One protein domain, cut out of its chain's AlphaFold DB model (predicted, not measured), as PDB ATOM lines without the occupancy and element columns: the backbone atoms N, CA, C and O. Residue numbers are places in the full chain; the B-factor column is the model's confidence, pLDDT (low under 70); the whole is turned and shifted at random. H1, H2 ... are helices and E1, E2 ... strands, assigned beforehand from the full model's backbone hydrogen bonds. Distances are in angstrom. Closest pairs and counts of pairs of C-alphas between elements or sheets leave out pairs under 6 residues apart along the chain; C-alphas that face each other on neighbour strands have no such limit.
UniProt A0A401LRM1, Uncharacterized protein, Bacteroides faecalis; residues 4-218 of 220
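AT A GLANCE: This is residues 4 to 218 of the 220 residues of an uncharacterized protein of Bacteroides faecalis (UniProt A0A401LRM1). A twisted antiparallel sheet of eight strands, E2 to E9, makes the core, with the long helix H4 over one face and H2, H6, H7 and H8 on the opposite face. A small two-strand sheet, E1 and E10, packs on H2 and H6, and H1 and H9 lie farthest from the middle. The printed part has 215 residues, class mixed, with nine named helices and ten named strands in the order H1 H2 E1 E2 E3 E4 E5 H3 H4 H5 E6 H6 E7 E8 E9 H7 H8 E10 H9. It is compact, radius of gyration of the C-alphas 16.7 A, and spans 44 by 37 by 37 A.

HOW THE PARTS SIT: H1, residues 4 to 9, is close to but not clearly touching H2, residues 12 to 23; their closest C-alphas, of Lys 9 and Tyr 15, are 7.1 A apart. E1, residues 25 to 27, is antiparallel to E10, residues 194 to 196, with N 26 and O 195 at 2.8 A. E2, residues 33 to 35, and E3, residues 40 to 42, lie on one side of E4, residues 53 to 61, which bends by 74 degrees at residue 56; E5, residues 66 to 71, lies on the other side. N 34 and O 60 are 2.8 A apart, N 42 and O 53 2.9 A, N 59 and O 68 2.8 A. E3 E4 E5 form a meander, successive antiparallel neighbours in hairpins, as do E7, residues 137 to 143, E8, residues 155 to 162, and E9, residues 169 to 175, with N 139 and O 160 at 2.8 A and N 157 and O 173 at 2.8 A. E5 and E9 are neighbours, N 69 and O 172 at 2.8 A; edge strand E6, residues 122 to 125, is beside E7, N 124 and O 138 at 2.9 A. H2 is 11.0 A over the sheet. H3, residues 73 to 77, is near H2. H4, residues 85 to 99, is over E8 at a height of 8.2 A, along it at 7 degrees on the local plane. H5, residues 115 to 120, only grazes the sheet. H6, residues 126 to 133, H7, residues 177 to 181, and H8, residues 183 to 191, share H2's face. H9, residues 208 to 216, only just touches H2, with 3 pairs of C-alphas within 8 A, by H2's residues 18 to 22 alone; the closest are Asn 22 and Tyr 208, 6.9 A. Every O i to N i+4 pair is within hydrogen-bond range in H2 to H9; in H1, 1 of 2.

IN THESE COORDINATES: H1 begins at C-alpha 4 (81.494, 121.828, 132.900), and H9 ends at C-alpha 216 (72.922, 109.445, 132.261). From first to last C-alpha E8 measures 23.2 A, E4 21.6 A and H4 21.4 A.

THE WHOLE: The farthest C-alphas, of Ser 4 and Thr 115, are 48.7 A apart. The printed part has no cut; the links H4 to H5, E7 to E8 and E10 to H9 are long. In this model pLDDT is under 70 at residues 4 to 10, 46 to 51, 76 to 83, 103 to 114 and 217 to 218.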
ATOM      1  N   SER A   4      80.542 122.389 131.937       47.78
ATOM      2  CA  SER A   4      81.494 121.828 132.900       47.78
ATOM      3  C   SER A   4      81.065 120.473 133.476       47.78
ATOM      4  O   SER A   4      81.906 119.585 133.574       47.78
ATOM      5  N   ALA A   5      79.779 120.262 133.779       45.56
ATOM      6  CA  ALA A   5      79.289 119.000 134.350       45.56
ATOM      7  C   ALA A   5      79.240 117.859 133.313       45.56
ATOM      8  O   ALA A   5      79.518 116.702 133.629       45.56
ATOM      9  N   GLN A   6      78.964 118.189 132.047       50.03
ATOM     10  CA  GLN A   6      79.029 117.236 130.931       50.03
ATOM     11  C   GLN A   6      80.484 116.813 130.636       50.03
ATOM     12  O   GLN A   6      80.756 115.641 130.372       50.03
ATOM     13  N   ASN A   7      81.437 117.742 130.779       51.09
ATOM     14  CA  ASN A   7      82.870 117.492 130.587       51.09
ATOM     15  C   ASN A   7      83.532 116.644 131.691       51.09
ATOM     16  O   ASN A   7      84.577 116.046 131.432       51.09
ATOM     17  N   GLU A   8      82.970 116.569 132.902       56.50
ATOM     18  CA  GLU A   8      83.484 115.691 133.970       56.50
ATOM     19  C   GLU A   8      83.076 114.222 133.773       56.50
ATOM     20  O   GLU A   8      83.856 113.307 134.068       56.50
ATOM     21  N   LYS A   9      81.885 113.982 133.215       63.12
ATOM     22  CA  LYS A   9      81.337 112.631 133.015       63.12
ATOM     23  C   LYS A   9      81.799 111.947 131.738       63.12
ATOM     24  O   LYS A   9      81.971 110.733 131.764       63.12
ATOM     25  N   ASN A  10      82.101 112.714 130.691       68.56
ATOM     26  CA  ASN A  10      82.661 112.213 129.429       68.56
ATOM     27  C   ASN A  10      84.165 111.892 129.516       68.56
ATOM     28  O   ASN A  10      84.839 111.727 128.496       68.56
ATOM     29  N   THR A  11      84.721 111.842 130.728       88.06
ATOM     30  CA  THR A  11      86.106 111.430 130.936       88.06
ATOM     31  C   THR A  11      86.230 109.914 130.903       88.06
ATOM     32  O   THR A  11      85.361 109.174 131.375       88.06
ATOM     33  N   PHE A  12      87.379 109.446 130.427       92.62
ATOM     34  CA  PHE A  12      87.768 108.047 130.482       92.62
ATOM     35  C   PHE A  12      87.647 107.487 131.902       92.62
ATOM     36  O   PHE A  12      87.114 106.399 132.089       92.62
ATOM     37  N   ASP A  13      88.121 108.223 132.913       93.19
ATOM     38  CA  ASP A  13      88.161 107.732 134.293       93.19
ATOM     39  C   ASP A  13      86.758 107.587 134.899       93.19
ATOM     40  O   ASP A  13      86.505 106.622 135.623       93.19
ATOM     41  N   SER A  14      85.836 108.510 134.599       90.81
ATOM     42  CA  SER A  14      84.433 108.413 135.022       90.81
ATOM     43  C   SER A  14      83.770 107.171 134.423       90.81
ATOM     44  O   SER A  14      83.233 106.329 135.150       90.81
ATOM     45  N   TYR A  15      83.888 106.999 133.105       91.75
ATOM     46  CA  TYR A  15      83.286 105.864 132.419       91.75
ATOM     47  C   TYR A  15      83.938 104.532 132.819       91.75
ATOM     48  O   TYR A  15      83.246 103.567 133.129       91.75
ATOM     49  N   ALA A  16      85.266 104.478 132.938       94.25
ATOM     50  CA  ALA A  16      85.983 103.295 133.412       94.25
ATOM     51  C   ALA A  16      85.554 102.876 134.829       94.25
ATOM     52  O   ALA A  16      85.438 101.679 135.106       94.25
ATOM     53  N   LYS A  17      85.277 103.834 135.730       93.00
ATOM     54  CA  LYS A  17      84.717 103.544 137.063       93.00
ATOM     55  C   LYS A  17      83.317 102.942 136.965       93.00
ATOM     56  O   LYS A  17      83.057 101.945 137.641       93.00
ATOM     57  N   PHE A  18      82.445 103.498 136.121       90.88
ATOM     58  CA  PHE A  18      81.106 102.954 135.883       90.88
ATOM     59  C   PHE A  18      81.171 101.513 135.353       90.88
ATOM     60  O   PHE A  18      80.567 100.608 135.928       90.88
ATOM     61  N   ILE A  19      81.970 101.282 134.310       92.31
ATOM     62  CA  ILE A  19      82.171  99.969 133.685       92.31
ATOM     63  C   ILE A  19      82.745  98.956 134.688       92.31
ATOM     64  O   ILE A  19      82.270  97.824 134.780       92.31
ATOM     65  N   SER A  20      83.713  99.368 135.507       93.62
ATOM     66  CA  SER A  20      84.285  98.533 136.568       93.62
ATOM     67  C   SER A  20      83.263  98.158 137.638       93.62
ATOM     68  O   SER A  20      83.229  97.003 138.063       93.62
ATOM     69  N   LYS A  21      82.425  99.101 138.075       91.62
ATOM     70  CA  LYS A  21      81.407  98.856 139.103       91.62
ATOM     71  C   LYS A  21      80.299  97.938 138.588       91.62
ATOM     72  O   LYS A  21      79.955  96.973 139.262       91.62
ATOM     73  N   ASN A  22      79.756  98.241 137.413       89.12
ATOM     74  CA  ASN A  22      78.492  97.660 136.965       89.12
ATOM     75  C   ASN A  22      78.670  96.467 136.032       89.12
ATOM     76  O   ASN A  22      77.818  95.589 136.023       89.12
ATOM     77  N   LEU A  23      79.764  96.413 135.267       90.00
ATOM     78  CA  LEU A  23      80.001  95.370 134.263       90.00
ATOM     79  C   LEU A  23      81.192  94.470 134.592       90.00
ATOM     80  O   LEU A  23      81.474  93.528 133.859       90.00
ATOM     81  N   ASP A  24      81.892  94.732 135.698       93.62
ATOM     82  CA  ASP A  24      83.026  93.929 136.153       93.62
ATOM     83  C   ASP A  24      84.151  93.800 135.100       93.62
ATOM     84  O   ASP A  24      84.784  92.757 134.913       93.62
ATOM     85  N   ILE A  25      84.404  94.911 134.405       95.12
ATOM     86  CA  ILE A  25      85.465  95.064 133.408       95.12
ATOM     87  C   ILE A  25      86.443  96.129 133.905       95.12
ATOM     88  O   ILE A  25      86.063  97.228 134.297       95.12
ATOM     89  N   THR A  26      87.736  95.820 133.885       95.94
ATOM     90  CA  THR A  26      88.781  96.793 134.214       95.94
ATOM     91  C   THR A  26      89.195  97.537 132.968       95.94
ATOM     92  O   THR A  26      89.746  96.914 132.066       95.94
ATOM     93  N   TRP A  27      89.022  98.857 132.969       95.38
ATOM     94  CA  TRP A  27      89.630  99.775 132.011       95.38
ATOM     95  C   TRP A  27      90.618 100.686 132.736       95.38
ATOM     96  O   TRP A  27      90.291 101.306 133.744       95.38
ATOM     97  N   LYS A  28      91.849 100.756 132.233       96.12
ATOM     98  CA  LYS A  28      92.884 101.682 132.705       96.12
ATOM     99  C   LYS A  28      93.343 102.550 131.545       96.12
ATOM    100  O   LYS A  28      93.490 102.070 130.427       96.12
ATOM    101  N   LYS A  29      93.623 103.824 131.796       95.81
ATOM    102  CA  LYS A  29      94.160 104.692 130.749       95.81
ATOM    103  C   LYS A  29      95.616 104.298 130.467       95.81
ATOM    104  O   LYS A  29      96.421 104.294 131.405       95.81
ATOM    105  N   PRO A  30      96.012 103.985 129.220       95.00
ATOM    106  CA  PRO A  30      97.414 103.715 128.920       95.00
ATOM    107  C   PRO A  30      98.284 104.951 129.214       95.00
ATOM    108  O   PRO A  30      97.944 106.068 128.832       95.00
ATOM    109  N   LYS A  31      99.431 104.777 129.891       89.62
ATOM    110  CA  LYS A  31     100.253 105.892 130.427       89.62
ATOM    111  C   LYS A  31     100.645 106.956 129.391       89.62
ATOM    112  O   LYS A  31     100.802 108.129 129.730       89.62
ATOM    113  N   ARG A  32     100.839 106.552 128.132       94.62
ATOM    114  CA  ARG A  32     101.251 107.429 127.024       94.62
ATOM    115  C   ARG A  32     100.075 108.060 126.278       94.62
ATOM    116  O   ARG A  32     100.285 108.592 125.197       94.62
ATOM    117  N   PHE A  33      98.871 108.013 126.845       97.50
ATOM    118  CA  PHE A  33      97.663 108.538 126.223       97.50
ATOM    119  C   PHE A  33      97.031 109.660 127.052       97.50
ATOM    120  O   PHE A  33      97.000 109.637 128.292       97.50
ATOM    121  N   ILE A  34      96.519 110.648 126.333       97.06
ATOM    122  CA  ILE A  34      95.650 111.706 126.829       97.06
ATOM    123  C   ILE A  34      94.202 111.345 126.511       97.06
ATOM    124  O   ILE A  34      93.922 110.667 125.524       97.06
ATOM    125  N   ASP A  35      93.300 111.771 127.382       96.06
ATOM    126  CA  ASP A  35      91.864 111.626 127.181       96.06
ATOM    127  C   ASP A  35      91.352 112.864 126.449       96.06
ATOM    128  O   ASP A  35      91.574 113.982 126.918       96.06
ATOM    129  N   LEU A  36      90.712 112.663 125.297       94.06
ATOM    130  CA  LEU A  36      90.120 113.747 124.515       94.06
ATOM    131  C   LEU A  36      88.750 114.172 125.058       94.06
ATOM    132  O   LEU A  36      88.178 115.132 124.548       94.06
ATOM    133  N   LYS A  37      88.218 113.470 126.069       91.19
ATOM    134  CA  LYS A  37      86.944 113.776 126.739       91.19
ATOM    135  C   LYS A  37      85.781 113.912 125.757       91.19
ATOM    136  O   LYS A  37      84.945 114.803 125.871       91.19
ATOM    137  N   THR A  38      85.790 113.061 124.735       87.75
ATOM    138  CA  THR A  38      84.886 113.157 123.592       87.75
ATOM    139  C   THR A  38      84.134 111.851 123.407       87.75
ATOM    140  O   THR A  38      84.747 110.784 123.316       87.75
ATOM    141  N   PHE A  39      82.815 111.983 123.296       88.06
ATOM    142  CA  PHE A  39      81.915 110.970 122.767       88.06
ATOM    143  C   PHE A  39      81.851 111.111 121.244       88.06
ATOM    144  O   PHE A  39      81.744 112.227 120.733       88.06
ATOM    145  N   THR A  40      81.897 110.007 120.503       88.75
ATOM    146  CA  THR A  40      81.770 110.040 119.041       88.75
ATOM    147  C   THR A  40      80.962 108.861 118.531       88.75
ATOM    148  O   THR A  40      80.992 107.770 119.093       88.75
ATOM    149  N   VAL A  41      80.279 109.070 117.412       88.81
ATOM    150  CA  VAL A  41      79.761 107.985 116.580       88.81
ATOM    151  C   VAL A  41      80.781 107.733 115.486       88.81
ATOM    152  O   VAL A  41      81.287 108.685 114.890       88.81
ATOM    153  N   TRP A  42      81.113 106.473 115.230       89.44
ATOM    154  CA  TRP A  42      81.975 106.133 114.107       89.44
ATOM    155  C   TRP A  42      81.570 104.808 113.475       89.44
ATOM    156  O   TRP A  42      81.383 103.808 114.163       89.44
ATOM    157  N   GLY A  43      81.468 104.815 112.152       86.50
ATOM    158  CA  GLY A  43      81.392 103.628 111.317       86.50
ATOM    159  C   GLY A  43      82.411 103.753 110.188       86.50
ATOM    160  O   GLY A  43      82.812 104.875 109.852       86.50
ATOM    161  N   PRO A  44      82.860 102.634 109.612       78.06
ATOM    162  CA  PRO A  44      83.615 102.663 108.372       78.06
ATOM    163  C   PRO A  44      82.741 103.287 107.279       78.06
ATOM    164  O   PRO A  44      81.635 102.823 107.051       78.06
ATOM    165  N   GLU A  45      83.241 104.361 106.668       72.88
ATOM    166  CA  GLU A  45      82.543 105.258 105.730       72.88
ATOM    167  C   GLU A  45      81.459 106.180 106.309       72.88
ATOM    168  O   GLU A  45      80.554 105.795 107.044       72.88
ATOM    169  N   SER A  46      81.532 107.458 105.925       53.47
ATOM    170  CA  SER A  46      80.700 108.530 106.483       53.47
ATOM    171  C   SER A  46      79.241 108.510 106.021       53.47
ATOM    172  O   SER A  46      78.428 109.215 106.612       53.47
ATOM    173  N   GLN A  47      78.900 107.755 104.970       50.59
ATOM    174  CA  GLN A  47      77.562 107.782 104.360       50.59
ATOM    175  C   GLN A  47      76.676 106.582 104.720       50.59
ATOM    176  O   GLN A  47      75.475 106.614 104.453       50.59
ATOM    177  N   ASN A  48      77.225 105.533 105.342       53.62
ATOM    178  CA  ASN A  48      76.475 104.321 105.654       53.62
ATOM    179  C   ASN A  48      76.507 104.026 107.158       53.62
ATOM    180  O   ASN A  48      77.345 103.288 107.663       53.62
ATOM    181  N   HIS A  49      75.538 104.577 107.891       57.44
ATOM    182  CA  HIS A  49      75.425 104.432 109.350       57.44
ATOM    183  C   HIS A  49      75.138 102.999 109.843       57.44
ATOM    184  O   HIS A  49      74.945 102.791 111.036       57.44
ATOM    185  N   LYS A  50      75.085 101.998 108.957       61.84
ATOM    186  CA  LYS A  50      74.654 100.629 109.288       61.84
ATOM    187  C   LYS A  50      75.647  99.854 110.156       61.84
ATOM    188  O   LYS A  50      75.229  98.950 110.870       61.84
ATOM    189  N   SER A  51      76.930 100.197 110.099       67.38
ATOM    190  CA  SER A  51      77.985  99.655 110.970       67.38
ATOM    191  C   SER A  51      78.478 100.677 111.997       67.38
ATOM    192  O   SER A  51      79.392 100.394 112.770       67.38
ATOM    193  N   ALA A  52      77.869 101.868 112.033       81.06
ATOM    194  CA  ALA A  52      78.263 102.904 112.966       81.06
ATOM    195  C   ALA A  52      78.004 102.469 114.408       81.06
ATOM    196  O   ALA A  52      76.964 101.904 114.746       81.06
ATOM    197  N   PHE A  53      78.977 102.767 115.256       85.44
ATOM    198  CA  PHE A  53      78.970 102.407 116.654       85.44
ATOM    199  C   PHE A  53      79.219 103.640 117.525       85.44
ATOM    200  O   PHE A  53      79.881 104.592 117.100       85.44
ATOM    201  N   PHE A  54      78.671 103.634 118.736       88.56
ATOM    202  CA  PHE A  54      78.887 104.695 119.714       88.56
ATOM    203  C   PHE A  54      80.177 104.430 120.489       88.56
ATOM    204  O   PHE A  54      80.428 103.311 120.938       88.56
ATOM    205  N   TYR A  55      80.986 105.466 120.677       91.44
ATOM    206  CA  TYR A  55      82.232 105.411 121.429       91.44
ATOM    207  C   TYR A  55      82.202 106.467 122.518       91.44
ATOM    208  O   TYR A  55      82.129 107.663 122.236       91.44
ATOM    209  N   HIS A  56      82.264 106.010 123.767       90.12
ATOM    210  CA  HIS A  56      82.085 106.886 124.917       90.12
ATOM    211  C   HIS A  56      83.304 107.769 125.183       90.12
ATOM    212  O   HIS A  56      83.172 108.913 125.605       90.12
ATOM    213  N   THR A  57      84.501 107.233 124.948       91.81
ATOM    214  CA  THR A  57      85.753 107.953 125.176       91.81
ATOM    215  C   THR A  57      86.758 107.654 124.078       91.81
ATOM    216  O   THR A  57      86.874 106.528 123.579       91.81
ATOM    217  N   VAL A  58      87.498 108.696 123.714       95.25
ATOM    218  CA  VAL A  58      88.561 108.653 122.722       95.25
ATOM    219  C   VAL A  58      89.862 109.063 123.390       95.25
ATOM    220  O   VAL A  58      89.989 110.159 123.936       95.25
ATOM    221  N   LEU A  59      90.854 108.182 123.320       97.31
ATOM    222  CA  LEU A  59      92.193 108.435 123.820       97.31
ATOM    223  C   LEU A  59      93.144 108.699 122.660       97.31
ATOM    224  O   LEU A  59      93.152 107.954 121.686       97.31
ATOM    225  N   GLN A  60      94.018 109.689 122.792       98.19
ATOM    226  CA  GLN A  60      95.088 109.937 121.829       98.19
ATOM    227  C   GLN A  60      96.446 109.707 122.483       98.19
ATOM    228  O   GLN A  60      96.691 110.126 123.610       98.19
ATOM    229  N   SER A  61      97.348 109.033 121.784       98.44
ATOM    230  CA  SER A  61      98.753 108.937 122.187       98.44
ATOM    231  C   SER A  61      99.401 110.327 122.237       98.44
ATOM    232  O   SER A  61      99.081 111.204 121.441       98.44
ATOM    233  N   LYS A  62     100.338 110.545 123.166       98.00
ATOM    234  CA  LYS A  62     101.042 111.833 123.322       98.00
ATOM    235  C   LYS A  62     101.882 112.217 122.100       98.00
ATOM    236  O   LYS A  62     102.055 113.397 121.835       98.00
ATOM    237  N   ASP A  63     102.397 111.225 121.375       97.75
ATOM    238  CA  ASP A  63     103.095 111.414 120.094       97.75
ATOM    239  C   ASP A  63     102.132 111.584 118.912       97.75
ATOM    240  O   ASP A  63     102.560 111.844 117.789       97.75
ATOM    241  N   SER A  64     100.827 111.479 119.174       97.69
ATOM    242  CA  SER A  64      99.773 111.762 118.221       97.69
ATOM    243  C   SER A  64      99.743 110.783 117.030       97.69
ATOM    244  O   SER A  64      99.124 111.078 116.010       97.69
ATOM    245  N   ASN A  65     100.380 109.612 117.143       98.56
ATOM    246  CA  ASN A  65     100.444 108.613 116.070       98.56
ATOM    247  C   ASN A  65      99.360 107.530 116.167       98.56
ATOM    248  O   ASN A  65      99.088 106.837 115.190       98.56
ATOM    249  N   CYS A  66      98.736 107.398 117.334       98.62
ATOM    250  CA  CYS A  66      97.658 106.458 117.625       98.62
ATOM    251  C   CYS A  66      96.483 107.147 118.335       98.62
ATOM    252  O   CYS A  66      96.691 107.955 119.248       98.62
ATOM    253  N   LEU A  67      95.260 106.780 117.957       98.19
ATOM    254  CA  LEU A  67      94.015 107.149 118.625       98.19
ATOM    255  C   LEU A  67      93.198 105.881 118.901       98.19
ATOM    256  O   LEU A  67      93.101 105.012 118.046       98.19
ATOM    257  N   ILE A  68      92.635 105.747 120.101       98.06
ATOM    258  CA  ILE A  68      91.871 104.573 120.530       98.06
ATOM    259  C   ILE A  68      90.470 105.021 120.920       98.06
ATOM    260  O   ILE A  68      90.313 105.842 121.823       98.06
ATOM    261  N   MET A  69      89.460 104.457 120.269       96.62
ATOM    262  CA  MET A  69      88.062 104.646 120.628       96.62
ATOM    263  C   MET A  69      87.574 103.466 121.455       96.62
ATOM    264  O   MET A  69      87.660 102.312 121.025       96.62
ATOM    265  N   TYR A  70      87.046 103.767 122.635       95.31
ATOM    266  CA  TYR A  70      86.461 102.782 123.530       95.31
ATOM    267  C   TYR A  70      84.946 102.738 123.325       95.31
ATOM    268  O   TYR A  70      84.314 103.800 123.310       95.31
ATOM    269  N   PRO A  71      84.360 101.541 123.154       92.88
ATOM    270  CA  PRO A  71      82.949 101.404 122.824       92.88
ATOM    271  C   PRO A  71      82.074 101.946 123.947       92.88
ATOM    272  O   PRO A  71      82.391 101.785 125.126       92.88
ATOM    273  N   ASP A  72      80.932 102.518 123.589       89.06
ATOM    274  CA  ASP A  72      79.863 102.730 124.549       89.06
ATOM    275  C   ASP A  72      79.149 101.398 124.829       89.06
ATOM    276  O   ASP A  72      78.096 101.091 124.271       89.06
ATOM    277  N   ILE A  73      79.765 100.564 125.677       85.56
ATOM    278  CA  ILE A  73      79.247  99.236 126.052       85.56
ATOM    279  C   ILE A  73      77.839  99.357 126.627       85.56
ATOM    280  O   ILE A  73      76.999  98.479 126.458       85.56
ATOM    281  N   VAL A  74      77.578 100.458 127.311       78.62
ATOM    282  CA  VAL A  74      76.325 100.684 127.999       78.62
ATOM    283  C   VAL A  74      75.129 100.672 127.043       78.62
ATOM    284  O   VAL A  74      74.136  99.996 127.323       78.62
ATOM    285  N   SER A  75      75.275 101.304 125.876       71.69
ATOM    286  CA  SER A  75      74.284 101.264 124.800       71.69
ATOM    287  C   SER A  75      74.079  99.852 124.218       71.69
ATOM    288  O   SER A  75      72.980  99.548 123.769       71.69
ATOM    289  N   LEU A  76      75.076  98.950 124.278       69.31
ATOM    290  CA  LEU A  76      74.916  97.540 123.858       69.31
ATOM    291  C   LEU A  76      74.068  96.722 124.819       69.31
ATOM    292  O   LEU A  76      73.344  95.825 124.396       69.31
ATOM    293  N   VAL A  77      74.193  96.983 126.118       66.56
ATOM    294  CA  VAL A  77      73.457  96.217 127.128       66.56
ATOM    295  C   VAL A  77      71.982  96.611 127.135       66.56
ATOM    296  O   VAL A  77      71.124  95.761 127.342       66.56
ATOM    297  N   GLY A  78      71.673  97.882 126.857       58.72
ATOM    298  CA  GLY A  78      70.301  98.399 126.860       58.72
ATOM    299  C   GLY A  78      69.392  97.886 125.735       58.72
ATOM    300  O   GLY A  78      68.184  98.088 125.811       58.72
ATOM    301  N   ILE A  79      69.934  97.225 124.706       56.91
ATOM    302  CA  ILE A  79      69.186  96.814 123.502       56.91
ATOM    303  C   ILE A  79      68.774  95.331 123.473       56.91
ATOM    304  O   ILE A  79      68.320  94.859 122.435       56.91
ATOM    305  N   ASN A  80      68.895  94.591 124.587       52.38
ATOM    306  CA  ASN A  80      68.467  93.181 124.708       52.38
ATOM    307  C   ASN A  80      68.964  92.258 123.572       52.38
ATOM    308  O   ASN A  80      68.297  91.291 123.202       52.38
ATOM    309  N   LEU A  81      70.134  92.542 122.994       57.97
ATOM    310  CA  LEU A  81      70.721  91.675 121.976       57.97
ATOM    311  C   LEU A  81      71.172  90.353 122.606       57.97
ATOM    312  O   LEU A  81      71.684  90.330 123.724       57.97
ATOM    313  N   HIS A  82      71.060  89.249 121.865       60.91
ATOM    314  CA  HIS A  82      71.787  88.029 122.204       60.91
ATOM    315  C   HIS A  82      73.289  88.300 122.047       60.91
ATOM    316  O   HIS A  82      73.822  88.333 120.940       60.91
ATOM    317  N   LEU A  83      73.954  88.564 123.174       69.44
ATOM    318  CA  LEU A  83      75.377  88.884 123.262       69.44
ATOM    319  C   LEU A  83      76.214  87.604 123.115       69.44
ATOM    320  O   LEU A  83      76.800  87.114 124.081       69.44
ATOM    321  N   ASP A  84      76.216  87.029 121.916       75.31
ATOM    322  CA  ASP A  84      76.978  85.833 121.574       75.31
ATOM    323  C   ASP A  84      78.225  86.157 120.725       75.31
ATOM    324  O   ASP A  84      78.488  87.303 120.328       75.31
ATOM    325  N   GLU A  85      79.049  85.139 120.461       82.88
ATOM    326  CA  GLU A  85      80.239  85.306 119.619       82.88
ATOM    327  C   GLU A  85      79.851  85.724 118.192       82.88
ATOM    328  O   GLU A  85      80.561  86.506 117.551       82.88
ATOM    329  N   THR A  86      78.707  85.235 117.704       85.62
ATOM    330  CA  THR A  86      78.182  85.518 116.366       85.62
ATOM    331  C   THR A  86      77.983  87.013 116.167       85.62
ATOM    332  O   THR A  86      78.425  87.547 115.152       85.62
ATOM    333  N   LEU A  87      77.404  87.716 117.145       83.56
ATOM    334  CA  LEU A  87      77.267  89.170 117.125       83.56
ATOM    335  C   LEU A  87      78.629  89.863 116.991       83.56
ATOM    336  O   LEU A  87      78.796  90.749 116.154       83.56
ATOM    337  N   THR A  88      79.617  89.432 117.776       89.31
ATOM    338  CA  THR A  88      80.970  90.015 117.771       89.31
ATOM    339  C   THR A  88      81.652  89.830 116.415       89.31
ATOM    340  O   THR A  88      82.222  90.768 115.853       89.31
ATOM    341  N   ARG A  89      81.553  88.623 115.852       89.75
ATOM    342  CA  ARG A  89      82.081  88.295 114.527       89.75
ATOM    343  C   ARG A  89      81.347  89.054 113.422       89.75
ATOM    344  O   ARG A  89      81.992  89.550 112.502       89.75
ATOM    345  N   ASN A  90      80.025  89.174 113.519       86.56
ATOM    346  CA  ASN A  90      79.211  89.908 112.558       86.56
ATOM    347  C   ASN A  90      79.538  91.399 112.575       86.56
ATOM    348  O   ASN A  90      79.671  91.973 111.503       86.56
ATOM    349  N   GLN A  91      79.746  92.012 113.746       88.19
ATOM    350  CA  GLN A  91      80.187  93.407 113.816       88.19
ATOM    351  C   GLN A  91      81.533  93.598 113.106       88.19
ATOM    352  O   GLN A  91      81.671  94.517 112.307       88.19
ATOM    353  N   MET A  92      82.504  92.704 113.331       91.81
ATOM    354  CA  MET A  92      83.783  92.749 112.617       91.81
ATOM    355  C   MET A  92      83.607  92.650 111.099       91.81
ATOM    356  O   MET A  92      84.194  93.442 110.363       91.81
ATOM    357  N   ILE A  93      82.822  91.680 110.628       88.31
ATOM    358  CA  ILE A  93      82.566  91.485 109.196       88.31
ATOM    359  C   ILE A  93      81.841  92.700 108.611       88.31
ATOM    360  O   ILE A  93      82.195  93.142 107.524       88.31
ATOM    361  N   ASN A  94      80.869  93.260 109.331       85.94
ATOM    362  CA  ASN A  94      80.139  94.453 108.920       85.94
ATOM    363  C   ASN A  94      81.077  95.642 108.773       85.94
ATOM    364  O   ASN A  94      81.053  96.287 107.734       85.94
ATOM    365  N   ASP A  95      81.937  95.887 109.761       89.31
ATOM    366  CA  ASP A  95      82.888  96.992 109.703       89.31
ATOM    367  C   ASP A  95      83.816  96.869 108.487       89.31
ATOM    368  O   ASP A  95      84.029  97.832 107.753       89.31
ATOM    369  N   ILE A  96      84.340  95.671 108.224       89.12
ATOM    370  CA  ILE A  96      85.208  95.453 107.064       89.12
ATOM    371  C   ILE A  96      84.430  95.608 105.753       89.12
ATOM    372  O   ILE A  96      84.893  96.289 104.843       89.12
ATOM    373  N   ASN A  97      83.250  94.998 105.648       84.56
ATOM    374  CA  ASN A  97      82.457  95.043 104.426       84.56
ATOM    375  C   ASN A  97      81.947  96.451 104.118       84.56
ATOM    376  O   ASN A  97      81.871  96.803 102.946       84.56
ATOM    377  N   THR A  98      81.609  97.257 105.131       84.19
ATOM    378  CA  THR A  98      81.267  98.667 104.911       84.19
ATOM    379  C   THR A  98      82.490  99.454 104.458       84.19
ATOM    380  O   THR A  98      82.374 100.227 103.524       84.19
ATOM    381  N   ALA A  99      83.671  99.210 105.035       87.06
ATOM    382  CA  ALA A  99      84.902  99.884 104.613       87.06
ATOM    383  C   ALA A  99      85.306  99.586 103.155       87.06
ATOM    384  O   ALA A  99      86.039 100.359 102.550       87.06
ATOM    385  N   LEU A 100      84.864  98.446 102.620       83.88
ATOM    386  CA  LEU A 100      85.120  98.000 101.250       83.88
ATOM    387  C   LEU A 100      83.984  98.338 100.275       83.88
ATOM    388  O   LEU A 100      83.978  97.796  99.171       83.88
ATOM    389  N   ASP A 101      82.983  99.125 100.682       79.31
ATOM    390  CA  ASP A 101      81.782  99.388  99.874       79.31
ATOM    391  C   ASP A 101      80.995  98.110  99.467       79.31
ATOM    392  O   ASP A 101      80.146  98.115  98.573       79.31
ATOM    393  N   LEU A 102      81.208  96.977 100.152       73.94
ATOM    394  CA  LEU A 102      80.572  95.683  99.842       73.94
ATOM    395  C   LEU A 102      79.170  95.528 100.450       73.94
ATOM    396  O   LEU A 102      78.518  94.486 100.309       73.94
ATOM    397  N   THR A 103      78.689  96.552 101.154       65.81
ATOM    398  CA  THR A 103      77.330  96.604 101.693       65.81
ATOM    399  C   THR A 103      76.395  97.287 100.704       65.81
ATOM    400  O   THR A 103      76.500  98.490 100.475       65.81
ATOM    401  N   ASN A 104      75.427  96.560 100.137       58.09
ATOM    402  CA  ASN A 104      74.476  97.196  99.225       58.09
ATOM    403  C   ASN A 104      73.481  98.117  99.970       58.09
ATOM    404  O   ASN A 104      73.239  97.986 101.177       58.09
ATOM    405  N   LYS A 105      72.835  99.040  99.239       54.66
ATOM    406  CA  LYS A 105      71.856 100.007  99.790       54.66
ATOM    407  C   LYS A 105      70.713  99.346 100.582       54.66
ATOM    408  O   LYS A 105      70.182  99.962 101.503       54.66
ATOM    409  N   ARG A 106      70.392  98.073 100.310       53.88
ATOM    410  CA  ARG A 106      69.359  97.279 101.008       53.88
ATOM    411  C   ARG A 106      69.849  96.589 102.289       53.88
ATOM    412  O   ARG A 106      69.045  95.985 102.982       53.88
ATOM    413  N   GLY A 107      71.129  96.711 102.646       51.50
ATOM    414  CA  GLY A 107      71.694  96.104 103.859       51.50
ATOM    415  C   GLY A 107      72.006  94.613 103.725       51.50
ATOM    416  O   GLY A 107      72.304  93.969 104.725       51.50
ATOM    417  N   ILE A 108      71.962  94.057 102.508       50.53
ATOM    418  CA  ILE A 108      72.422  92.688 102.275       50.53
ATOM    419  C   ILE A 108      73.945  92.729 102.226       50.53
ATOM    420  O   ILE A 108      74.549  93.345 101.346       50.53
ATOM    421  N   ILE A 109      74.541  92.079 103.218       58.25
ATOM    422  CA  ILE A 109      75.979  91.913 103.361       58.25
ATOM    423  C   ILE A 109      76.423  90.898 102.307       58.25
ATOM    424  O   ILE A 109      76.002  89.738 102.354       58.25
ATOM    425  N   SER A 110      77.281  91.298 101.367       53.50
ATOM    426  CA  SER A 110      78.014  90.297 100.596       53.50
ATOM    427  C   SER A 110      78.935  89.573 101.587       53.50
ATOM    428  O   SER A 110      79.792  90.181 102.225       53.50
ATOM    429  N   LYS A 111      78.713  88.273 101.811       55.59
ATOM    430  CA  LYS A 111      79.521  87.467 102.750       55.59
ATOM    431  C   LYS A 111      80.948  87.212 102.243       55.59
ATOM    432  O   LYS A 111      81.719  86.526 102.913       55.59
ATOM    433  N   ASN A 112      81.300  87.747 101.077       60.56
ATOM    434  CA  ASN A 112      82.577  87.507 100.432       60.56
ATOM    435  C   ASN A 112      83.591  88.529 100.932       60.56
ATOM    436  O   ASN A 112      83.890  89.514 100.267       60.56
ATOM    437  N   LEU A 113      84.103  88.269 102.134       65.94
ATOM    438  CA  LEU A 113      85.308  88.928 102.609       65.94
ATOM    439  C   LEU A 113      86.452  88.593 101.647       65.94
ATOM    440  O   LEU A 113      86.674  87.413 101.358       65.94
ATOM    441  N   ASP A 114      87.177  89.614 101.193       69.44
ATOM    442  CA  ASP A 114      88.386  89.433 100.394       69.44
ATOM    443  C   ASP A 114      89.316  88.402 101.064       69.44
ATOM    444  O   ASP A 114      89.534  88.424 102.282       69.44
ATOM    445  N   THR A 115      89.836  87.463 100.271       74.19
ATOM    446  CA  THR A 115      90.665  86.357 100.767       74.19
ATOM    447  C   THR A 115      91.916  86.867 101.484       74.19
ATOM    448  O   THR A 115      92.331  86.275 102.483       74.19
ATOM    449  N   ASP A 116      92.497  87.976 101.033       76.88
ATOM    450  CA  ASP A 116      93.684  88.562 101.647       76.88
ATOM    451  C   ASP A 116      93.350  89.288 102.948       76.88
ATOM    452  O   ASP A 116      94.081  89.162 103.937       76.88
ATOM    453  N   ILE A 117      92.184  89.931 103.027       80.88
ATOM    454  CA  ILE A 117      91.711  90.499 104.292       80.88
ATOM    455  C   ILE A 117      91.420  89.387 105.293       80.88
ATOM    456  O   ILE A 117      91.843  89.480 106.444       80.88
ATOM    457  N   LYS A 118      90.793  88.288 104.866       84.81
ATOM    458  CA  LYS A 118      90.551  87.127 105.731       84.81
ATOM    459  C   LYS A 118      91.847  86.574 106.331       84.81
ATOM    460  O   LYS A 118      91.863  86.260 107.518       84.81
ATOM    461  N   LYS A 119      92.934  86.505 105.549       87.81
ATOM    462  CA  LYS A 119      94.269  86.095 106.033       87.81
ATOM    463  C   LYS A 119      94.861  87.073 107.053       87.81
ATOM    464  O   LYS A 119      95.645  86.664 107.903       87.81
ATOM    465  N   SER A 120      94.507  88.356 106.972       89.69
ATOM    466  CA  SER A 120      95.011  89.395 107.877       89.69
ATOM    467  C   SER A 120      94.310  89.435 109.244       89.69
ATOM    468  O   SER A 120      94.845  90.022 110.190       89.69
ATOM    469  N   ILE A 121      93.138  88.799 109.374       95.12
ATOM    470  CA  ILE A 121      92.395  88.716 110.635       95.12
ATOM    471  C   ILE A 121      93.101  87.743 111.577       95.12
ATOM    472  O   ILE A 121      93.217  86.548 111.306       95.12
ATOM    473  N   LYS A 122      93.513  88.243 112.742       96.56
ATOM    474  CA  LYS A 122      94.053  87.413 113.821       96.56
ATOM    475  C   LYS A 122      92.924  87.013 114.755       96.56
ATOM    476  O   LYS A 122      92.232  87.878 115.287       96.56
ATOM    477  N   THR A 123      92.763  85.711 114.960       96.81
ATOM    478  CA  THR A 123      91.807  85.151 115.919       96.81
ATOM    479  C   THR A 123      92.577  84.510 117.063       96.81
ATOM    480  O   THR A 123      93.471  83.703 116.820       96.81
ATOM    481  N   PHE A 124      92.227  84.866 118.294       97.38
ATOM    482  CA  PHE A 124      92.741  84.241 119.507       97.38
ATOM    483  C   PHE A 124      91.577  83.582 120.242       97.38
ATOM    484  O   PHE A 124      90.531  84.211 120.408       97.38
ATOM    485  N   THR A 125      91.773  82.351 120.704       96.12
ATOM    486  CA  THR A 125      90.815  81.596 121.526       96.12
ATOM    487  C   THR A 125      91.500  81.083 122.791       96.12
ATOM    488  O   THR A 125      92.723  81.193 122.948       96.12
ATOM    489  N   ASP A 126      90.711  80.541 123.717       90.75
ATOM    490  CA  ASP A 126      91.186  79.779 124.873       90.75
ATOM    491  C   ASP A 126      92.256  80.525 125.692       90.75
ATOM    492  O   ASP A 126      92.043  81.634 126.188       90.75
ATOM    493  N   LYS A 127      93.439  79.918 125.854       94.88
ATOM    494  CA  LYS A 127      94.532  80.440 126.680       94.88
ATOM    495  C   LYS A 127      95.043  81.790 126.182       94.88
ATOM    496  O   LYS A 127      95.393  82.634 127.010       94.88
ATOM    497  N   ASP A 128      95.063  82.018 124.872       96.44
ATOM    498  CA  ASP A 128      95.585  83.260 124.300       96.44
ATOM    499  C   ASP A 128      94.595  84.414 124.478       96.44
ATOM    500  O   ASP A 128      94.979  85.490 124.948       96.44
ATOM    501  N   ALA A 129      93.306  84.173 124.219       96.50
ATOM    502  CA  ALA A 129      92.246  85.141 124.506       96.50
ATOM    503  C   ALA A 129      92.174  85.471 126.009       96.50
ATOM    504  O   ALA A 129      92.094  86.646 126.403       96.50
ATOM    505  N   LYS A 130      92.314  84.443 126.861       95.12
ATOM    506  CA  LYS A 130      92.346  84.599 128.318       95.12
ATOM    507  C   LYS A 130      93.539  85.437 128.774       95.12
ATOM    508  O   LYS A 130      93.402  86.319 129.625       95.12
ATOM    509  N   LYS A 131      94.713  85.229 128.177       95.12
ATOM    510  CA  LYS A 131      95.922  86.005 128.481       95.12
ATOM    511  C   LYS A 131      95.779  87.477 128.089       95.12
ATOM    512  O   LYS A 131      96.160  88.341 128.886       95.12
ATOM    513  N   LEU A 132      95.230  87.747 126.902       94.88
ATOM    514  CA  LEU A 132      95.064  89.100 126.366       94.88
ATOM    515  C   LEU A 132      94.067  89.919 127.190       94.88
ATOM    516  O   LEU A 132      94.442  90.944 127.752       94.88
ATOM    517  N   PHE A 133      92.825  89.444 127.319       96.81
ATOM    518  CA  PHE A 133      91.720  90.241 127.874       96.81
ATOM    519  C   PHE A 133      90.885  89.510 128.936       96.81
ATOM    520  O   PHE A 133      89.866  90.039 129.382       96.81
ATOM    521  N   ASN A 134      91.293  88.305 129.353       96.81
ATOM    522  CA  ASN A 134      90.437  87.355 130.077       96.81
ATOM    523  C   ASN A 134      89.133  87.027 129.315       96.81
ATOM    524  O   ASN A 134      88.066  86.856 129.905       96.81
ATOM    525  N   ALA A 135      89.229  87.006 127.988       96.19
ATOM    526  CA  ALA A 135      88.129  86.774 127.062       96.19
ATOM    527  C   ALA A 135      88.096  85.312 126.600       96.19
ATOM    528  O   ALA A 135      89.072  84.587 126.795       96.19
ATOM    529  N   ASP A 136      86.997  84.917 125.962       95.69
ATOM    530  CA  ASP A 136      86.861  83.586 125.363       95.69
ATOM    531  C   ASP A 136      87.375  83.604 123.917       95.69
ATOM    532  O   ASP A 136      88.144  82.729 123.516       95.69
ATOM    533  N   THR A 137      87.046  84.673 123.179       96.81
ATOM    534  CA  THR A 137      87.486  84.885 121.796       96.81
ATOM    535  C   THR A 137      87.872  86.347 121.568       96.81
ATOM    536  O   THR A 137      87.227  87.271 122.070       96.81
ATOM    537  N   VAL A 138      88.931  86.576 120.791       97.94
ATOM    538  CA  VAL A 138      89.380  87.911 120.376       97.94
ATOM    539  C   VAL A 138      89.660  87.905 118.882       97.94
ATOM    540  O   VAL A 138      90.453  87.094 118.406       97.94
ATOM    541  N   PHE A 139      89.083  88.858 118.157       97.50
ATOM    542  CA  PHE A 139      89.432  89.135 116.769       97.50
ATOM    543  C   PHE A 139      90.174  90.459 116.668       97.50
ATOM    544  O   PHE A 139      89.774  91.460 117.262       97.50
ATOM    545  N   ILE A 140      91.242  90.475 115.881       97.81
ATOM    546  CA  ILE A 140      91.981  91.686 115.541       97.81
ATOM    547  C   ILE A 140      92.044  91.763 114.031       97.81
ATOM    548  O   ILE A 140      92.635  90.893 113.391       97.81
ATOM    549  N   ALA A 141      91.422  92.794 113.474       96.00
ATOM    550  CA  ALA A 141      91.251  92.921 112.038       96.00
ATOM    551  C   ALA A 141      91.629  94.327 111.565       96.00
ATOM    552  O   ALA A 141      91.146  95.304 112.151       96.00
ATOM    553  N   PRO A 142      92.443  94.459 110.505       95.38
ATOM    554  CA  PRO A 142      92.548  95.730 109.808       95.38
ATOM    555  C   PRO A 142      91.195  96.066 109.171       95.38
ATOM    556  O   PRO A 142      90.534  95.205 108.591       95.38
ATOM    557  N   ILE A 143      90.786  97.325 109.293       93.81
ATOM    558  CA  ILE A 143      89.598  97.871 108.642       93.81
ATOM    559  C   ILE A 143      90.106  98.772 107.510       93.81
ATOM    560  O   ILE A 143      90.767  99.776 107.806       93.81
ATOM    561  N   PRO A 144      89.861  98.420 106.236       90.69
ATOM    562  CA  PRO A 144      90.420  99.118 105.079       90.69
ATOM    563  C   PRO A 144      89.686 100.441 104.829       90.69
ATOM    564  O   PRO A 144      88.876 100.559 103.922       90.69
ATOM    565  N   ILE A 145      89.932 101.439 105.676       89.69
ATOM    566  CA  ILE A 145      89.287 102.747 105.560       89.69
ATOM    567  C   ILE A 145      89.769 103.487 104.305       89.69
ATOM    568  O   ILE A 145      90.968 103.621 104.074       89.69
ATOM    569  N   SER A 146      88.827 104.004 103.519       85.06
ATOM    570  CA  SER A 146      89.096 104.813 102.322       85.06
ATOM    571  C   SER A 146      89.440 106.269 102.657       85.06
ATOM    572  O   SER A 146      90.226 106.909 101.962       85.06
ATOM    573  N   ASN A 147      88.889 106.789 103.758       87.50
ATOM    574  CA  ASN A 147      89.061 108.171 104.195       87.50
ATOM    575  C   ASN A 147      89.810 108.250 105.526       87.50
ATOM    576  O   ASN A 147      89.469 107.555 106.488       87.50
ATOM    577  N   ALA A 148      90.794 109.148 105.606       91.94
ATOM    578  CA  ALA A 148      91.543 109.379 106.834       91.94
ATOM    579  C   ALA A 148      90.628 109.927 107.939       91.94
ATOM    580  O   ALA A 148      89.999 110.980 107.786       91.94
ATOM    581  N   TYR A 149      90.597 109.262 109.095       92.25
ATOM    582  CA  TYR A 149      89.868 109.781 110.247       92.25
ATOM    583  C   TYR A 149      90.538 111.072 110.739       92.25
ATOM    584  O   TYR A 149      91.757 111.116 110.941       92.25
ATOM    585  N   GLN A 150      89.739 112.137 110.884       91.12
ATOM    586  CA  GLN A 150      90.202 113.497 111.208       91.12
ATOM    587  C   GLN A 150      91.300 114.018 110.257       91.12
ATOM    588  O   GLN A 150      92.169 114.780 110.675       91.12
ATOM    589  N   GLY A 151      91.312 113.563 108.996       92.75
ATOM    590  CA  GLY A 151      92.314 113.965 107.999       92.75
ATOM    591  C   GLY A 151      93.747 113.510 108.305       92.75
ATOM    592  O   GLY A 151      94.676 113.945 107.635       92.75
ATOM    593  N   LYS A 152      93.946 112.657 109.320       95.50
ATOM    594  CA  LYS A 152      95.275 112.320 109.855       95.50
ATOM    595  C   LYS A 152      95.531 110.824 109.965       95.50
ATOM    596  O   LYS A 152      96.642 110.372 109.692       95.50
ATOM    597  N   TYR A 153      94.549 110.062 110.435       97.50
ATOM    598  CA  TYR A 153      94.726 108.639 110.696       97.50
ATOM    599  C   TYR A 153      94.214 107.827 109.508       97.50
ATOM    600  O   TYR A 153      93.008 107.664 109.331       97.50
ATOM    601  N   THR A 154      95.142 107.351 108.686       96.88
ATOM    602  CA  THR A 154      94.884 106.629 107.432       96.88
ATOM    603  C   THR A 154      94.733 105.120 107.613       96.88
ATOM    604  O   THR A 154      94.336 104.434 106.681       96.88
ATOM    605  N   TYR A 155      95.005 104.589 108.807       97.75
ATOM    606  CA  TYR A 155      94.840 103.170 109.122       97.75
ATOM    607  C   TYR A 155      93.892 102.983 110.300       97.75
ATOM    608  O   TYR A 155      93.943 103.742 111.269       97.75
ATOM    609  N   CYS A 156      93.081 101.925 110.255       97.31
ATOM    610  CA  CYS A 156      92.238 101.504 111.367       97.31
ATOM    611  C   CYS A 156      92.382  99.999 111.612       97.31
ATOM    612  O   CYS A 156      92.391  99.200 110.677       97.31
ATOM    613  N   THR A 157      92.470  99.622 112.882       98.06
ATOM    614  CA  THR A 157      92.446  98.239 113.351       98.06
ATOM    615  C   THR A 157      91.337  98.095 114.379       98.06
ATOM    616  O   THR A 157      91.327  98.776 115.409       98.06
ATOM    617  N   GLY A 158      90.395  97.199 114.105       97.56
ATOM    618  CA  GLY A 158      89.361  96.807 115.049       97.56
ATOM    619  C   GLY A 158      89.853  95.698 115.974       97.56
ATOM    620  O   GLY A 158      90.457  94.727 115.520       97.56
ATOM    621  N   VAL A 159      89.564  95.834 117.267       98.25
ATOM    622  CA  VAL A 159      89.769  94.803 118.289       98.25
ATOM    623  C   VAL A 159      88.399  94.432 118.849       98.25
ATOM    624  O   VAL A 159      87.750  95.249 119.503       98.25
ATOM    625  N   TYR A 160      87.956  93.213 118.565       96.38
ATOM    626  CA  TYR A 160      86.629  92.705 118.906       96.38
ATOM    627  C   TYR A 160      86.786  91.602 119.941       96.38
ATOM    628  O   TYR A 160      87.424  90.584 119.681       96.38
ATOM    629  N   ILE A 161      86.245  91.830 121.130       96.25
ATOM    630  CA  ILE A 161      86.500  91.000 122.303       96.25
ATOM    631  C   ILE A 161      85.172  90.406 122.756       96.25
ATOM    632  O   ILE A 161      84.236  91.148 123.056       96.25
ATOM    633  N   TYR A 162      85.114  89.078 122.821       94.88
ATOM    634  CA  TYR A 162      83.947  88.326 123.255       94.88
ATOM    635  C   TYR A 162      84.245  87.527 124.525       94.88
ATOM    636  O   TYR A 162      85.272  86.853 124.640       94.88
ATOM    637  N   LYS A 163      83.306  87.575 125.470       93.25
ATOM    638  CA  LYS A 163      83.244  86.677 126.620       93.25
ATOM    639  C   LYS A 163      81.786  86.300 126.850       93.25
ATOM    640  O   LYS A 163      80.929  87.180 126.907       93.25
ATOM    641  N   ALA A 164      81.509  85.011 126.986       88.81
ATOM    642  CA  ALA A 164      80.169  84.487 127.172       88.81
ATOM    643  C   ALA A 164      79.479  85.157 128.365       88.81
ATOM    644  O   ALA A 164      80.084  85.371 129.420       88.81
ATOM    645  N   LYS A 165      78.192  85.487 128.189       85.25
ATOM    646  CA  LYS A 165      77.351  86.167 129.193       85.25
ATOM    647  C   LYS A 165      77.870  87.549 129.615       85.25
ATOM    648  O   LYS A 165      77.415  88.096 130.619       85.25
ATOM    649  N   ARG A 166      78.818  88.129 128.870       88.56
ATOM    650  CA  ARG A 166      79.303  89.494 129.077       88.56
ATOM    651  C   ARG A 166      79.008  90.364 127.856       88.56
ATOM    652  O   ARG A 166      78.985  89.861 126.736       88.56
ATOM    653  N   PRO A 167      78.874  91.685 128.048       88.75
ATOM    654  CA  PRO A 167      78.868  92.625 126.935       88.75
ATOM    655  C   PRO A 167      80.167  92.526 126.121       88.75
ATOM    656  O   PRO A 167      81.249  92.572 126.725       88.75
ATOM    657  N   PRO A 168      80.097  92.391 124.784       91.38
ATOM    658  CA  PRO A 168      81.280  92.395 123.940       91.38
ATOM    659  C   PRO A 168      81.874  93.805 123.858       91.38
ATOM    660  O   PRO A 168      81.193  94.806 124.090       91.38
ATOM    661  N   MET A 169      83.158  93.893 123.521       93.56
ATOM    662  CA  MET A 169      83.850  95.172 123.342       93.56
ATOM    663  C   MET A 169      84.353  95.312 121.909       93.56
ATOM    664  O   MET A 169      85.122  94.475 121.438       93.56
ATOM    665  N   PHE A 170      83.958  96.395 121.240       94.19
ATOM    666  CA  PHE A 170      84.404  96.752 119.893       94.19
ATOM    667  C   PHE A 170      85.291  97.996 119.966       94.19
ATOM    668  O   PHE A 170      84.810  99.124 119.957       94.19
ATOM    669  N   ILE A 171      86.599  97.806 120.095       97.00
ATOM    670  CA  ILE A 171      87.567  98.904 120.207       97.00
ATOM    671  C   ILE A 171      88.112  99.225 118.818       97.00
ATOM    672  O   ILE A 171      88.410  98.313 118.043       97.00
ATOM    673  N   LYS A 172      88.292 100.512 118.509       97.56
ATOM    674  CA  LYS A 172      88.949 100.956 117.270       97.56
ATOM    675  C   LYS A 172      90.265 101.632 117.582       97.56
ATOM    676  O   LYS A 172      90.315 102.532 118.414       97.56
ATOM    677  N   CYS A 173      91.319 101.201 116.907       98.31
ATOM    678  CA  CYS A 173      92.640 101.803 116.984       98.31
ATOM    679  C   CYS A 173      92.968 102.428 115.630       98.31
ATOM    680  O   CYS A 173      93.082 101.725 114.630       98.31
ATOM    681  N   PHE A 174      93.122 103.741 115.606       98.38
ATOM    682  CA  PHE A 174      93.484 104.524 114.437       98.38
ATOM    683  C   PHE A 174      94.965 104.862 114.472       98.38
ATOM    684  O   PHE A 174      95.502 105.188 115.534       98.38
ATOM    685  N   PHE A 175      95.611 104.830 113.312       98.69
ATOM    686  CA  PHE A 175      97.030 105.119 113.173       98.69
ATOM    687  C   PHE A 175      97.302 106.012 111.966       98.69
ATOM    688  O   PHE A 175      96.649 105.893 110.931       98.69
ATOM    689  N   ASN A 176      98.287 106.898 112.096       98.56
ATOM    690  CA  ASN A 176      98.992 107.443 110.934       98.56
ATOM    691  C   ASN A 176     100.116 106.468 110.521       98.56
ATOM    692  O   ASN A 176     100.295 105.427 111.155       98.56
ATOM    693  N   GLU A 177     100.906 106.800 109.502       98.19
ATOM    694  CA  GLU A 177     102.006 105.941 109.026       98.19
ATOM    695  C   GLU A 177     102.995 105.544 110.136       98.19
ATOM    696  O   GLU A 177     103.290 104.362 110.328       98.19
ATOM    697  N   LYS A 178     103.459 106.515 110.938       98.31
ATOM    698  CA  LYS A 178     104.370 106.257 112.069       98.31
ATOM    699  C   LYS A 178     103.735 105.337 113.109       98.31
ATOM    700  O   LYS A 178     104.407 104.462 113.658       98.31
ATOM    701  N   GLY A 179     102.449 105.535 113.380       98.38
ATOM    702  CA  GLY A 179     101.667 104.717 114.295       98.38
ATOM    703  C   GLY A 179     101.517 103.292 113.791       98.38
ATOM    704  O   GLY A 179     101.706 102.356 114.562       98.38
ATOM    705  N   LYS A 180     101.257 103.128 112.491       98.12
ATOM    706  CA  LYS A 180     101.086 101.829 111.846       98.12
ATOM    707  C   LYS A 180     102.377 101.018 111.875       98.12
ATOM    708  O   LYS A 180     102.348  99.850 112.255       98.12
ATOM    709  N   ASN A 181     103.518 101.656 111.616       98.06
ATOM    710  CA  ASN A 181     104.837 101.026 111.746       98.06
ATOM    711  C   ASN A 181     105.141 100.551 113.181       98.06
ATOM    712  O   ASN A 181     105.960  99.657 113.376       98.06
ATOM    713  N   ASN A 182     104.456 101.108 114.187       97.62
ATOM    714  CA  ASN A 182     104.587 100.748 115.601       97.62
ATOM    715  C   ASN A 182     103.308 100.121 116.184       97.62
ATOM    716  O   ASN A 182     103.150 100.071 117.406       97.62
ATOM    717  N   GLU A 183     102.397  99.623 115.344       97.62
ATOM    718  CA  GLU A 183     101.054  99.183 115.748       97.62
ATOM    719  C   GLU A 183     101.093  98.183 116.907       97.62
ATOM    720  O   GLU A 183     100.370  98.332 117.892       97.62
ATOM    721  N   ARG A 184     102.000  97.200 116.832       96.75
ATOM    722  CA  ARG A 184     102.180  96.191 117.881       96.75
ATOM    723  C   ARG A 184     102.446  96.820 119.247       96.75
ATOM    724  O   ARG A 184     101.890  96.360 120.235       96.75
ATOM    725  N   GLN A 185     103.255  97.878 119.312       97.00
ATOM    726  CA  GLN A 185     103.579  98.534 120.580       97.00
ATOM    727  C   GLN A 185     102.349  99.209 121.196       97.00
ATOM    728  O   GLN A 185     102.146  99.116 122.406       97.00
ATOM    729  N   TYR A 186     101.510  99.860 120.385       97.94
ATOM    730  CA  TYR A 186     100.269 100.471 120.869       97.94
ATOM    731  C   TYR A 186      99.241  99.421 121.295       97.94
ATOM    732  O   TYR A 186      98.632  99.555 122.357       97.94
ATOM    733  N   LEU A 187      99.088  98.349 120.515       96.88
ATOM    734  CA  LEU A 187      98.203  97.241 120.860       96.88
ATOM    735  C   LEU A 187      98.654  96.530 122.149       96.88
ATOM    736  O   LEU A 187      97.836  96.291 123.031       96.88
ATOM    737  N   ASP A 188      99.956  96.309 122.342       95.69
ATOM    738  CA  ASP A 188     100.500  95.744 123.584       95.69
ATOM    739  C   ASP A 188     100.226  96.637 124.809       95.69
ATOM    740  O   ASP A 188     100.091  96.137 125.931       95.69
ATOM    741  N   MET A 189     100.143  97.962 124.630       95.50
ATOM    742  CA  MET A 189      99.714  98.873 125.697       95.50
ATOM    743  C   MET A 189      98.226  98.706 126.009       95.50
ATOM    744  O   MET A 189      97.876  98.667 127.187       95.50
ATOM    745  N   LEU A 190      97.377  98.563 124.987       95.25
ATOM    746  CA  LEU A 190      95.936  98.328 125.132       95.25
ATOM    747  C   LEU A 190      95.638  97.015 125.877       95.25
ATOM    748  O   LEU A 190      94.833  96.991 126.807       95.25
ATOM    749  N   TYR A 191      96.317  95.922 125.518       93.88
ATOM    750  CA  TYR A 191      96.091  94.596 126.117       93.88
ATOM    751  C   TYR A 191      96.388  94.566 127.620       93.88
ATOM    752  O   TYR A 191      95.809  93.797 128.381       93.88
ATOM    753  N   LYS A 192      97.294  95.432 128.082       93.88
ATOM    754  CA  LYS A 192      97.658  95.530 129.501       93.88
ATOM    755  C   LYS A 192      96.648  96.326 130.322       93.88
ATOM    756  O   LYS A 192      96.723  96.300 131.552       93.88
ATOM    757  N   THR A 193      95.741  97.055 129.676       94.88
ATOM    758  CA  THR A 193      94.858  98.008 130.352       94.88
ATOM    759  C   THR A 193      93.390  97.618 130.367       94.88
ATOM    760  O   THR A 193      92.623  98.260 131.083       94.88
ATOM    761  N   ILE A 194      92.999  96.578 129.629       95.69
ATOM    762  CA  ILE A 194      91.612  96.123 129.526       95.69
ATOM    763  C   ILE A 194      91.527  94.649 129.899       95.69
ATOM    764  O   ILE A 194      92.232  93.842 129.304       95.69
ATOM    765  N   LYS A 195      90.657  94.287 130.848       96.62
ATOM    766  CA  LYS A 195      90.342  92.881 131.158       96.62
ATOM    767  C   LYS A 195      88.918  92.704 131.669       96.62
ATOM    768  O   LYS A 195      88.475  93.490 132.507       96.62
ATOM    769  N   TYR A 196      88.254  91.622 131.268       96.31
ATOM    770  CA  TYR A 196      87.161  91.067 132.070       96.31
ATOM    771  C   TYR A 196      87.727  90.548 133.397       96.31
ATOM    772  O   TYR A 196      88.816  89.972 133.419       96.31
ATOM    773  N   ARG A 197      87.024  90.748 134.516       94.06
ATOM    774  CA  ARG A 197      87.501  90.264 135.821       94.06
ATOM    775  C   ARG A 197      86.968  88.870 136.147       94.06
ATOM    776  O   ARG A 197      87.595  87.892 135.769       94.06
ATOM    777  N   ASN A 198      85.855  88.762 136.864       90.94
ATOM    778  CA  ASN A 198      85.363  87.510 137.433       90.94
ATOM    779  C   ASN A 198      84.742  86.594 136.362       90.94
ATOM    780  O   ASN A 198      83.770  86.968 135.714       90.94
ATOM    781  N   ASP A 199      85.236  85.367 136.196       86.25
ATOM    782  CA  ASP A 199      84.688  84.426 135.204       86.25
ATOM    783  C   ASP A 199      83.203  84.072 135.458       86.25
ATOM    784  O   ASP A 199      82.486  83.766 134.512       86.25
ATOM    785  N   ASN A 200      82.715  84.220 136.698       86.31
ATOM    786  CA  ASN A 200      81.350  83.859 137.112       86.31
ATOM    787  C   ASN A 200      80.399  85.052 137.297       86.31
ATOM    788  O   ASN A 200      79.348  84.920 137.921       86.31
ATOM    789  N   TRP A 201      80.767  86.240 136.829       89.62
ATOM    790  CA  TRP A 201      79.876  87.395 136.932       89.62
ATOM    791  C   TRP A 201      78.624  87.217 136.070       89.62
ATOM    792  O   TRP A 201      78.674  86.659 134.971       89.62
ATOM    793  N   VAL A 202      77.526  87.784 136.553       84.81
ATOM    794  CA  VAL A 202      76.248  87.874 135.854       84.81
ATOM    795  C   VAL A 202      75.748  89.308 135.982       84.81
ATOM    796  O   VAL A 202      75.948  89.946 137.020       84.81
ATOM    797  N   LEU A 203      75.108  89.815 134.931       83.31
ATOM    798  CA  LEU A 203      74.483  91.130 134.962       83.31
ATOM    799  C   LEU A 203      73.355  91.141 135.996       83.31
ATOM    800  O   LEU A 203      72.467  90.292 135.973       83.31
ATOM    801  N   ASN A 204      73.359  92.131 136.886       83.50
ATOM    802  CA  ASN A 204      72.211  92.375 137.744       83.50
ATOM    803  C   ASN A 204      71.150  93.149 136.954       83.50
ATOM    804  O   ASN A 204      71.158  94.377 136.925       83.50
ATOM    805  N   GLU A 205      70.229  92.427 136.320       80.06
ATOM    806  CA  GLU A 205      69.175  93.005 135.473       80.06
ATOM    807  C   GLU A 205      68.225  93.950 136.226       80.06
ATOM    808  O   GLU A 205      67.575  94.789 135.607       80.06
ATOM    809  N   LYS A 206      68.152  93.861 137.562       80.56
ATOM    810  CA  LYS A 206      67.310  94.750 138.380       80.56
ATOM    811  C   LYS A 206      68.000  96.065 138.702       80.56
ATOM    812  O   LYS A 206      67.363  97.115 138.677       80.56
ATOM    813  N   SER A 207      69.279  96.005 139.063       80.62
ATOM    814  CA  SER A 207      70.019  97.195 139.472       80.62
ATOM    815  C   SER A 207      70.510  97.966 138.246       80.62
ATOM    816  O   SER A 207      70.370  99.189 138.196       80.62
ATOM    817  N   TYR A 208      70.970  97.256 137.208       81.69
ATOM    818  CA  TYR A 208      71.661  97.857 136.071       81.69
ATOM    819  C   TYR A 208      70.866  98.965 135.367       81.69
ATOM    820  O   TYR A 208      71.446 100.025 135.147       81.69
ATOM    821  N   PRO A 209      69.555  98.826 135.072       81.81
ATOM    822  CA  PRO A 209      68.773  99.919 134.487       81.81
ATOM    823  C   PRO A 209      68.711 101.169 135.373       81.81
ATOM    824  O   PRO A 209      68.664 102.285 134.860       81.81
ATOM    825  N   LYS A 210      68.731 101.004 136.701       82.25
ATOM    826  CA  LYS A 210      68.750 102.120 137.651       82.25
ATOM    827  C   LYS A 210      70.116 102.795 137.664       82.25
ATOM    828  O   LYS A 210      70.170 104.012 137.533       82.25
ATOM    829  N   GLU A 211      71.204 102.030 137.769       83.06
ATOM    830  CA  GLU A 211      72.559 102.596 137.707       83.06
ATOM    831  C   GLU A 211      72.833 103.276 136.363       83.06
ATOM    832  O   GLU A 211      73.454 104.335 136.311       83.06
ATOM    833  N   LEU A 212      72.338 102.678 135.281       80.56
ATOM    834  CA  LEU A 212      72.352 103.230 133.938       80.56
ATOM    835  C   LEU A 212      71.639 104.577 133.885       80.56
ATOM    836  O   LEU A 212      72.203 105.564 133.409       80.56
ATOM    837  N   LYS A 213      70.403 104.610 134.398       79.31
ATOM    838  CA  LYS A 213      69.623 105.836 134.489       79.31
ATOM    839  C   LYS A 213      70.401 106.860 135.301       79.31
ATOM    840  O   LYS A 213      70.685 107.893 134.747       79.31
ATOM    841  N   GLU A 214      70.877 106.571 136.505       80.81
ATOM    842  CA  GLU A 214      71.651 107.530 137.316       80.81
ATOM    843  C   GLU A 214      72.924 108.059 136.629       80.81
ATOM    844  O   GLU A 214      73.287 109.227 136.805       80.81
ATOM    845  N   PHE A 215      73.605 107.224 135.839       79.12
ATOM    846  CA  PHE A 215      74.797 107.632 135.099       79.12
ATOM    847  C   PHE A 215      74.475 108.682 134.027       79.12
ATOM    848  O   PHE A 215      75.190 109.687 133.937       79.12
ATOM    849  N   TYR A 216      73.376 108.496 133.284       73.19
ATOM    850  CA  TYR A 216      72.922 109.445 132.261       73.19
ATOM    851  C   TYR A 216      71.988 110.536 132.820       73.19
ATOM    852  O   TYR A 216      72.301 111.704 132.679       73.19
ATOM    853  N   SER A 217      70.922 110.203 133.548       60.75
ATOM    854  CA  SER A 217      69.808 111.033 134.055       60.75
ATOM    855  C   SER A 217      70.131 112.137 135.068       60.75
ATOM    856  O   SER A 217      69.224 112.646 135.715       60.75
ATOM    857  N   GLN A 218      71.380 112.561 135.208       50.34
ATOM    858  CA  GLN A 218      71.628 113.943 135.641       50.34
ATOM    859  C   GLN A 218      71.672 114.886 134.419       50.34
ATOM    860  O   GLN A 218      72.275 115.951 134.497       50.34
TER     861      GLN A 218